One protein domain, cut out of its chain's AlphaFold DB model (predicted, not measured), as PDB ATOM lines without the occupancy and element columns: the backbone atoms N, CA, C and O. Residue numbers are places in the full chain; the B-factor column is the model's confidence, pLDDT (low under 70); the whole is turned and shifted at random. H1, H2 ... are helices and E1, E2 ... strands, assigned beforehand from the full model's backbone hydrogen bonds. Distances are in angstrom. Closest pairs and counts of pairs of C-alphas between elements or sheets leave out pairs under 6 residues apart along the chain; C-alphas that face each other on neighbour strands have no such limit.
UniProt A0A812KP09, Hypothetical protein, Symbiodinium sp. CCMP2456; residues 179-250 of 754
ATOM      1  N   ALA A 179      90.156 208.978 201.119       97.62
ATOM      2  CA  ALA A 179      91.280 208.078 201.369       97.62
ATOM      3  C   ALA A 179      92.654 208.736 201.116       97.62
ATOM      4  O   ALA A 179      93.665 208.236 201.607       97.62
ATOM      5  N   THR A 180      92.706 209.860 200.389       96.88
ATOM      6  CA  THR A 180      93.926 210.657 200.162       96.88
ATOM      7  C   THR A 180      93.979 211.943 201.000       96.88
ATOM      8  O   THR A 180      94.776 212.827 200.706       96.88
ATOM      9  N   GLY A 181      93.146 212.066 202.042       95.31
ATOM     10  CA  GLY A 181      93.162 213.203 202.974       95.31
ATOM     11  C   GLY A 181      92.280 214.395 202.582       95.31
ATOM     12  O   GLY A 181      92.372 215.448 203.207       95.31
ATOM     13  N   TRP A 182      91.411 214.252 201.578       96.56
ATOM     14  CA  TRP A 182      90.352 215.232 201.324       96.56
ATOM     15  C   TRP A 182      89.275 215.146 202.426       96.56
ATOM     16  O   TRP A 182      88.824 214.036 202.711       96.56
ATOM     17  N   PRO A 183      88.811 216.256 203.041       95.56
ATOM     18  CA  PRO A 183      87.839 216.169 204.137       95.56
ATOM     19  C   PRO A 183      86.486 215.577 203.720       95.56
ATOM     20  O   PRO A 183      85.822 214.940 204.532       95.56
ATOM     21  N   GLY A 184      86.076 215.777 202.460       96.00
ATOM     22  CA  GLY A 184      84.879 215.152 201.893       96.00
ATOM     23  C   GLY A 184      83.556 215.544 202.556       96.00
ATOM     24  O   GLY A 184      82.572 214.831 202.399       96.00
ATOM     25  N   ASN A 185      83.539 216.645 203.309       95.94
ATOM     26  CA  ASN A 185      82.439 217.060 204.178       95.94
ATOM     27  C   ASN A 185      81.535 218.071 203.456       95.94
ATOM     28  O   ASN A 185      81.569 219.269 203.733       95.94
ATOM     29  N   CYS A 186      80.813 217.599 202.441       96.62
ATOM     30  CA  CYS A 186      80.194 218.435 201.419       96.62
ATOM     31  C   CYS A 186      78.747 218.854 201.722       96.62
ATOM     32  O   CYS A 186      77.901 218.057 202.126       96.62
ATOM     33  N   LEU A 187      78.432 220.105 201.387       94.69
ATOM     34  CA  LEU A 187      77.076 220.649 201.347       94.69
ATOM     35  C   LEU A 187      76.427 220.466 199.967       94.69
ATOM     36  O   LEU A 187      77.090 220.211 198.961       94.69
ATOM     37  N   GLY A 188      75.098 220.597 199.908       93.69
ATOM     38  CA  GLY A 188      74.340 220.426 198.661       93.69
ATOM     39  C   GLY A 188      74.254 218.979 198.166       93.69
ATOM     40  O   GLY A 188      74.019 218.752 196.979       93.69
ATOM     41  N   LEU A 189      74.466 218.012 199.058       96.25
ATOM     42  CA  LEU A 189      74.145 216.608 198.828       96.25
ATOM     43  C   LEU A 189      72.738 216.297 199.365       96.25
ATOM     44  O   LEU A 189      72.248 216.965 200.276       96.25
ATOM     45  N   HIS A 190      72.097 215.280 198.800       96.19
ATOM     46  CA  HIS A 190      70.824 214.724 199.243       96.19
ATOM     47  C   HIS A 190      71.012 213.271 199.684       96.19
ATOM     48  O   HIS A 190      71.821 212.543 199.105       96.19
ATOM     49  N   PHE A 191      70.259 212.869 200.707       95.88
ATOM     50  CA  PHE A 191      70.210 211.490 201.173       95.88
ATOM     51  C   PHE A 191      69.649 210.578 200.078       95.88
ATOM     52  O   PHE A 191      68.656 210.907 199.424       95.88
ATOM     53  N   MET A 192      70.290 209.428 199.902       95.38
ATOM     54  CA  MET A 192      69.879 208.360 199.001       95.38
ATOM     55  C   MET A 192      69.462 207.164 199.865       95.38
ATOM     56  O   MET A 192      70.339 206.571 200.495       95.38
ATOM     57  N   PRO A 193      68.167 206.802 199.929       91.38
ATOM     58  CA  PRO A 193      67.724 205.654 200.715       91.38
ATOM     59  C   PRO A 193      68.314 204.346 200.168       91.38
ATOM     60  O   PRO A 193      68.414 204.169 198.953       91.38
ATOM     61  N   ASP A 194      68.659 203.418 201.067       71.88
ATOM     62  CA  ASP A 194      69.388 202.164 200.786       71.88
ATOM     63  C   ASP A 194      68.579 201.089 200.013       71.88
ATOM     64  O   ASP A 194      68.791 199.888 200.171       71.88
ATOM     65  N   GLU A 195      67.629 201.488 199.163       59.28
ATOM     66  CA  GLU A 195      66.798 200.567 198.371       59.28
ATOM     67  C   GLU A 195      67.581 199.872 197.240       59.28
ATOM     68  O   GLU A 195      67.166 198.825 196.739       59.28
ATOM     69  N   THR A 196      68.734 200.418 196.841       64.19
ATOM     70  CA  THR A 196      69.650 199.767 195.895       64.19
ATOM     71  C   THR A 196      70.671 198.905 196.628       64.19
ATOM     72  O   THR A 196      71.428 199.411 197.448       64.19
ATOM     73  N   SER A 197      70.826 197.642 196.220       74.56
ATOM     74  CA  SER A 197      71.919 196.750 196.655       74.56
ATOM     75  C   SER A 197      73.315 197.144 196.126       74.56
ATOM     76  O   SER A 197      74.268 196.368 196.208       74.56
ATOM     77  N   GLU A 198      73.440 198.352 195.575       88.88
ATOM     78  CA  GLU A 198      74.677 198.961 195.102       88.88
ATOM     79  C   GLU A 198      75.289 199.842 196.196       88.88
ATOM     80  O   GLU A 198      74.582 200.472 196.978       88.88
ATOM     81  N   THR A 199      76.618 199.952 196.239       94.75
ATOM     82  CA  THR A 199      77.265 200.904 197.152       94.75
ATOM     83  C   THR A 199      77.003 202.345 196.709       94.75
ATOM     84  O   THR A 199      76.829 202.618 195.519       94.75
ATOM     85  N   CYS A 200      77.072 203.290 197.653       96.00
ATOM     86  CA  CYS A 200      76.929 204.724 197.373       96.00
ATOM     87  C   CYS A 200      77.854 205.210 196.235       96.00
ATOM     88  O   CYS A 200      77.449 206.012 195.392       96.00
ATOM     89  N   GLU A 201      79.070 204.652 196.150       96.19
ATOM     90  CA  GLU A 201      79.995 204.898 195.041       96.19
ATOM     91  C   GLU A 201      79.463 204.374 193.695       96.19
ATOM     92  O   GLU A 201      79.534 205.095 192.702       96.19
ATOM     93  N   MET A 202      78.931 203.148 193.627       95.12
ATOM     94  CA  MET A 202      78.408 202.578 192.374       95.12
ATOM     95  C   MET A 202      77.145 203.304 191.896       95.12
ATOM     96  O   MET A 202      77.091 203.707 190.733       95.12
ATOM     97  N   SER A 203      76.211 203.579 192.808       95.12
ATOM     98  CA  SER A 203      74.996 204.357 192.539       95.12
ATOM     99  C   SER A 203      75.338 205.757 192.003       95.12
ATOM    100  O   SER A 203      74.879 206.152 190.924       95.12
ATOM    101  N   CYS A 204      76.266 206.472 192.658       96.44
ATOM    102  CA  CYS A 204      76.768 207.745 192.145       96.44
ATOM    103  C   CYS A 204      77.437 207.577 190.774       96.44
ATOM    104  O   CYS A 204      77.136 208.332 189.853       96.44
ATOM    105  N   ARG A 205      78.306 206.573 190.574       95.31
ATOM    106  CA  ARG A 205      78.958 206.314 189.275       95.31
ATOM    107  C   ARG A 205      77.933 206.102 188.149       95.31
ATOM    108  O   ARG A 205      78.125 206.674 187.073       95.31
ATOM    109  N   GLY A 206      76.837 205.385 188.403       93.56
ATOM    110  CA  GLY A 206      75.723 205.193 187.463       93.56
ATOM    111  C   GLY A 206      74.932 206.469 187.137       93.56
ATOM    112  O   GLY A 206      74.410 206.613 186.030       93.56
ATOM    113  N   ASN A 207      74.888 207.441 188.048       94.12
ATOM    114  CA  ASN A 207      74.197 208.714 187.856       94.12
ATOM    115  C   ASN A 207      75.113 209.780 187.219       94.12
ATOM    116  O   ASN A 207      75.982 210.344 187.879       94.12
ATOM    117  N   VAL A 208      74.887 210.126 185.945       94.62
ATOM    118  CA  VAL A 208      75.668 211.156 185.220       94.62
ATOM    119  C   VAL A 208      75.660 212.540 185.890       94.62
ATOM    120  O   VAL A 208      76.619 213.292 185.722       94.62
ATOM    121  N   SER A 209      74.620 212.859 186.667       94.31
ATOM    122  CA  SER A 209      74.488 214.124 187.399       94.31
ATOM    123  C   SER A 209      75.096 214.085 188.805       94.31
ATOM    124  O   SER A 209      75.175 215.128 189.447       94.31
ATOM    125  N   CYS A 210      75.532 212.920 189.299       96.44
ATOM    126  CA  CYS A 210      76.256 212.832 190.564       96.44
ATOM    127  C   CYS A 210      77.724 213.223 190.343       96.44
ATOM    128  O   CYS A 210      78.507 212.463 189.765       96.44
ATOM    129  N   SER A 211      78.108 214.420 190.774       97.25
ATOM    130  CA  SER A 211      79.501 214.879 190.764       97.25
ATOM    131  C   SER A 211      80.267 214.424 192.005       97.25
ATOM    132  O   SER A 211      81.469 214.171 191.917       97.25
ATOM    133  N   THR A 212      79.568 214.288 193.134       98.06
ATOM    134  CA  THR A 212      80.140 213.981 194.448       98.06
ATOM    135  C   THR A 212      79.249 213.010 195.221       98.06
ATOM    136  O   THR A 212      78.022 213.142 195.192       98.06
ATOM    137  N   PHE A 213      79.855 212.088 195.971       97.88
ATOM    138  CA  PHE A 213      79.174 211.358 197.046       97.88
ATOM    139  C   PHE A 213      79.979 211.411 198.348       97.88
ATOM    140  O   PHE A 213      81.206 211.526 198.316       97.88
ATOM    141  N   GLN A 214      79.285 211.248 199.473       97.19
ATOM    142  CA  GLN A 214      79.868 210.915 200.771       97.19
ATOM    143  C   GLN A 214      79.039 209.818 201.459       97.19
ATOM    144  O   GLN A 214      77.835 209.696 201.233       97.19
ATOM    145  N   VAL A 215      79.691 209.024 202.300       97.12
ATOM    146  CA  VAL A 215      79.079 208.052 203.208       97.12
ATOM    147  C   VAL A 215      79.324 208.537 204.629       97.12
ATOM    148  O   VAL A 215      80.474 208.741 205.023       97.12
ATOM    149  N   VAL A 216      78.246 208.729 205.381       96.12
ATOM    150  CA  VAL A 216      78.253 209.220 206.765       96.12
ATOM    151  C   VAL A 216      77.990 208.059 207.716       96.12
ATOM    152  O   VAL A 216      77.088 207.269 207.465       96.12
ATOM    153  N   GLU A 217      78.729 207.968 208.822       95.94
ATOM    154  CA  GLU A 217      78.294 207.211 210.000       95.94
ATOM    155  C   GLU A 217      77.524 208.145 210.943       95.94
ATOM    156  O   GLU A 217      78.039 209.183 211.366       95.94
ATOM    157  N   THR A 218      76.281 207.774 211.239       93.75
ATOM    158  CA  THR A 218      75.402 208.452 212.205       93.75
ATOM    159  C   THR A 218      75.765 208.091 213.648       93.75
ATOM    160  O   THR A 218      76.401 207.066 213.894       93.75
ATOM    161  N   ASP A 219      75.271 208.852 214.632       93.38
ATOM    162  CA  ASP A 219      75.421 208.527 216.066       93.38
ATOM    163  C   ASP A 219      74.849 207.143 216.450       93.38
ATOM    164  O   ASP A 219      75.224 206.563 217.469       93.38
ATOM    165  N   ALA A 220      73.950 206.591 215.626       94.31
ATOM    166  CA  ALA A 220      73.390 205.249 215.782       94.31
ATOM    167  C   ALA A 220      74.282 204.127 215.202       94.31
ATOM    168  O   ALA A 220      73.906 202.956 215.271       94.31
ATOM    169  N   GLY A 221      75.428 204.458 214.594       93.88
ATOM    170  CA  GLY A 221      76.281 203.514 213.861       93.88
ATOM    171  C   GLY A 221      75.693 203.054 212.520       93.88
ATOM    172  O   GLY A 221      76.208 202.118 211.909       93.88
ATOM    173  N   MET A 222      74.606 203.681 212.056       93.31
ATOM    174  CA  MET A 222      74.040 203.433 210.728       93.31
ATOM    175  C   MET A 222      74.821 204.236 209.688       93.31
ATOM    176  O   MET A 222      75.160 205.398 209.936       93.31
ATOM    177  N   MET A 223      75.092 203.622 208.536       95.06
ATOM    178  CA  MET A 223      75.699 204.299 207.390       95.06
ATOM    179  C   MET A 223      74.610 204.961 206.543       95.06
ATOM    180  O   MET A 223      73.595 204.332 206.277       95.06
ATOM    181  N   GLU A 224      74.846 206.182 206.075       95.50
ATOM    182  CA  GLU A 224      73.959 206.891 205.148       95.50
ATOM    183  C   GLU A 224      74.694 207.245 203.853       95.50
ATOM    184  O   GLU A 224      75.805 207.785 203.889       95.50
ATOM    185  N   CYS A 225      74.061 207.001 202.703       96.94
ATOM    186  CA  CYS A 225      74.545 207.475 201.409       96.94
ATOM    187  C   CYS A 225      74.034 208.891 201.109       96.94
ATOM    188  O   CYS A 225      72.832 209.149 201.133       96.94
ATOM    189  N   TRP A 226      74.943 209.799 200.753       97.19
ATOM    190  CA  TRP A 226      74.628 211.171 200.358       97.19
ATOM    191  C   TRP A 226      75.276 211.487 199.001       97.19
ATOM    192  O   TRP A 226      76.481 211.309 198.829       97.19
ATOM    193  N   GLN A 227      74.494 211.957 198.024       97.31
ATOM    194  CA  GLN A 227      74.937 212.221 196.642       97.31
ATOM    195  C   GLN A 227      74.540 213.619 196.158       97.31
ATOM    196  O   GLN A 227      73.630 214.237 196.701       97.31
ATOM    197  N   GLY A 228      75.194 214.138 195.115       95.88
ATOM    198  CA  GLY A 228      74.784 215.381 194.450       95.88
ATOM    199  C   GLY A 228      75.948 216.260 194.002       95.88
ATOM    200  O   GLY A 228      77.004 215.758 193.619       95.88
ATOM    201  N   THR A 229      75.726 217.578 194.037       94.75
ATOM    202  CA  THR A 229      76.664 218.611 193.572       94.75
ATOM    203  C   THR A 229      77.963 218.590 194.389       94.75
ATOM    204  O   THR A 229      79.053 218.383 193.845       94.75
ATOM    205  N   GLY A 230      77.838 218.754 195.709       95.00
ATOM    206  CA  GLY A 230      78.950 218.878 196.648       95.00
ATOM    207  C   GLY A 230      79.681 220.218 196.529       95.00
ATOM    208  O   GLY A 230      80.570 220.357 195.688       95.00
ATOM    209  N   TYR A 231      79.341 221.180 197.388       94.38
ATOM    210  CA  TYR A 231      80.057 222.452 197.582       94.38
ATOM    211  C   TYR A 231      80.513 222.607 199.045       94.38
ATOM    212  O   TYR A 231      80.096 221.824 199.895       94.38
ATOM    213  N   ASP A 232      81.389 223.577 199.334       94.38
ATOM    214  CA  ASP A 232      81.942 223.853 200.678       94.38
ATOM    215  C   ASP A 232      82.432 222.597 201.442       94.38
ATOM    216  O   ASP A 232      82.092 222.358 202.598       94.38
ATOM    217  N   CYS A 233      83.210 221.743 200.768       95.94
ATOM    218  CA  CYS A 233      83.588 220.407 201.258       95.94
ATOM    219  C   CYS A 233      84.716 220.373 202.309       95.94
ATOM    220  O   CYS A 233      85.242 219.299 202.609       95.94
ATOM    221  N   PHE A 234      85.122 221.533 202.829       92.62
ATOM    222  CA  PHE A 234      86.351 221.736 203.612       92.62
ATOM    223  C   PHE A 234      86.063 222.257 205.030       92.62
ATOM    224  O   PHE A 234      86.895 222.908 205.650       92.62
ATOM    225  N   ARG A 235      84.857 222.002 205.547       88.19
ATOM    226  CA  ARG A 235      84.417 222.493 206.857       88.19
ATOM    227  C   ARG A 235      84.933 221.605 207.990       88.19
ATOM    228  O   ARG A 235      84.530 220.449 208.089       88.19
ATOM    229  N   ASP A 236      85.701 222.174 208.918       82.69
ATOM    230  CA  ASP A 236      86.211 221.456 210.104       82.69
ATOM    231  C   ASP A 236      85.120 221.066 211.123       82.69
ATOM    232  O   ASP A 236      85.333 220.222 211.988       82.69
ATOM    233  N   ASN A 237      83.955 221.721 211.063       66.44
ATOM    234  CA  ASN A 237      82.939 221.701 212.118       66.44
ATOM    235  C   ASN A 237      81.594 221.145 211.623       66.44
ATOM    236  O   ASN A 237      80.610 221.881 211.507       66.44
ATOM    237  N   VAL A 238      81.542 219.840 211.348       72.38
ATOM    238  CA  VAL A 238      80.284 219.081 211.241       72.38
ATOM    239  C   VAL A 238      80.441 217.792 212.044       72.38
ATOM    240  O   VAL A 238      81.480 217.147 211.980       72.38
ATOM    241  N   GLN A 239      79.420 217.422 212.816       84.50
ATOM    242  CA  GLN A 239      79.461 216.291 213.759       84.50
ATOM    243  C   GLN A 239      79.346 214.909 213.081       84.50
ATOM    244  O   GLN A 239      79.239 213.898 213.764       84.50
ATOM    245  N   VAL A 240      79.375 214.857 211.746       89.94
ATOM    246  CA  VAL A 240      79.245 213.623 210.962       89.94
ATOM    247  C   VAL A 240      80.609 212.984 210.719       89.94
ATOM    248  O   VAL A 240      81.556 213.641 210.286       89.94
ATOM    249  N   LYS A 241      80.714 211.676 210.951       95.25
ATOM    250  CA  LYS A 241      81.927 210.920 210.642       95.25
ATOM    251  C   LYS A 241      81.877 210.465 209.182       95.25
ATOM    252  O   LYS A 241      81.178 209.511 208.848       95.25
ATOM    253  N   ILE A 242      82.620 211.150 208.312       96.31
ATOM    254  CA  ILE A 242      82.787 210.743 206.910       96.31
ATOM    255  C   ILE A 242      83.577 209.426 206.863       96.31
ATOM    256  O   ILE A 242      84.726 209.369 207.298       96.31
ATOM    257  N   LEU A 243      82.961 208.363 206.341       96.69
ATOM    258  CA  LEU A 243      83.599 207.055 206.144       96.69
ATOM    259  C   LEU A 243      84.320 206.962 204.797       96.69
ATOM    260  O   LEU A 243      85.404 206.390 204.702       96.69
ATOM    261  N   ALA A 244      83.704 207.515 203.753       97.62
ATOM    262  CA  ALA A 244      84.256 207.592 202.408       97.62
ATOM    263  C   ALA A 244      83.571 208.724 201.640       97.62
ATOM    264  O   ALA A 244      82.349 208.819 201.670       97.62
ATOM    265  N   ALA A 245      84.323 209.539 200.910       97.88
ATOM    266  CA  ALA A 245      83.771 210.537 200.000       97.88
ATOM    267  C   ALA A 245      84.665 210.689 198.772       97.88
ATOM    268  O   ALA A 245      85.891 210.651 198.898       97.88
ATOM    269  N   LYS A 246      84.067 210.880 197.589       98.56
ATOM    270  CA  LYS A 246      84.818 211.146 196.350       98.56
ATOM    271  C   LYS A 246      84.108 212.139 195.440       98.56
ATOM    272  O   LYS A 246      82.880 212.122 195.329       98.56
ATOM    273  N   ARG A 247      84.906 212.927 194.718       98.31
ATOM    274  CA  ARG A 247      84.474 213.783 193.606       98.31
ATOM    275  C   ARG A 247      84.959 213.213 192.271       98.31
ATOM    276  O   ARG A 247      86.126 212.842 192.138       98.31
ATOM    277  N   PHE A 248      84.089 213.181 191.263       98.00
ATOM    278  CA  PHE A 248      84.363 212.573 189.956       98.00
ATOM    279  C   PHE A 248      84.377 213.584 188.806       98.00
ATOM    280  O   PHE A 248      83.401 214.296 188.597       98.00
ATOM    281  N   LEU A 249      85.420 213.555 187.972       97.12
ATOM    282  CA  LEU A 249      85.373 214.082 186.606       97.12
ATOM    283  C   LEU A 249      84.778 213.013 185.679       97.12
ATOM    284  O   LEU A 249      85.243 211.871 185.627       97.12
ATOM    285  N   ARG A 250      83.753 213.403 184.918       95.56
ATOM    286  CA  ARG A 250      83.096 212.569 183.905       95.56
ATOM    287  C   ARG A 250      83.464 213.062 182.508       95.56
ATOM    288  O   ARG A 250      83.347 214.255 182.225       95.56
TER     289      ARG A 250
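This is residues 179 to 250 of the 754 residues of the protein "Hypothetical protein" of Symbiodinium sp. CCMP2456 (UniProt A0A812KP09). Picture one twisted sheet of four strands, with the short helix H1 over one of its faces, above the two inner strands E3 and E2. The edge strands E1 and E4 turn far out of line with each other, and E3 bends sharply on its way. The printed part has 72 residues, with four named strands and one named helix in the order E1 H1 E2 E3 E4, and the class is mostly strand. The sheet runs E1, E3, E2, E4 and is antiparallel throughout. The whole is compact, with a radius of gyration of the C-alphas of 11.5 A, and rounded, spanning 30 by 28 by 21 A.

Go along from residue 179 to E1, residues 187 to 192, an edge strand. Its neighbour is E3, residues 223 to 231, antiparallel at 142 degrees; look there for N 190 and O 227, within hydrogen-bond range at 2.8 A. E3 bends by 83 degrees at residue 228. After E1 comes H1, residues 200 to 206, where every O i to N i+4 pair is within hydrogen-bond range. H1 is on the sheet at a height of 8.0 A and runs along the strands, at 20 degrees to E3 on the local plane. It lies over E3 and only just over E2, residues 212 to 217, on which 3 of its C-alphas fall. The closest C-alphas of H1 and E3 are those of Cys 200 and Cys 225, 5.4 A apart; for H1 and E2 they are those of Cys 204 and Phe 213, 6.5 A apart. E1, H1 and E2 form a split strand-helix-strand unit, two strands running the same way with E3 between them, and its crossover is right-handed. E2 and E3 are a hairpin, antiparallel at 147 degrees, with N 214 and O 226 at 2.9 A. On the other side of E2 is the edge strand E4, residues 241 to 249, antiparallel to it at 171 degrees, with N 215 and O 244 at 2.7 A. H1 and E4 are near each other, while E1 and E4 are apart.

Find C-alpha 187 at (77.076, 220.649, 201.347); from there E1 runs 14.4 A to Met 192. H1 begins at C-alpha 200, (76.929, 204.724, 197.373), and is 10.0 A long. E2 covers 17.1 A and E3 21.1 A. E4 covers 24.5 A and ends at C-alpha 249, (85.373, 214.082, 186.606).

The C-alphas farthest apart are those of Ala 220 and Arg 250, 34.1 A. The printed part has no cut. The links H1 to E2 and E2 to E3 are tight, and those from E1 to H1 and E3 to E4 are short. The mean pLDDT of the printed part is 92.8; look for values under 70 at residues 195 to 196 and residue 237.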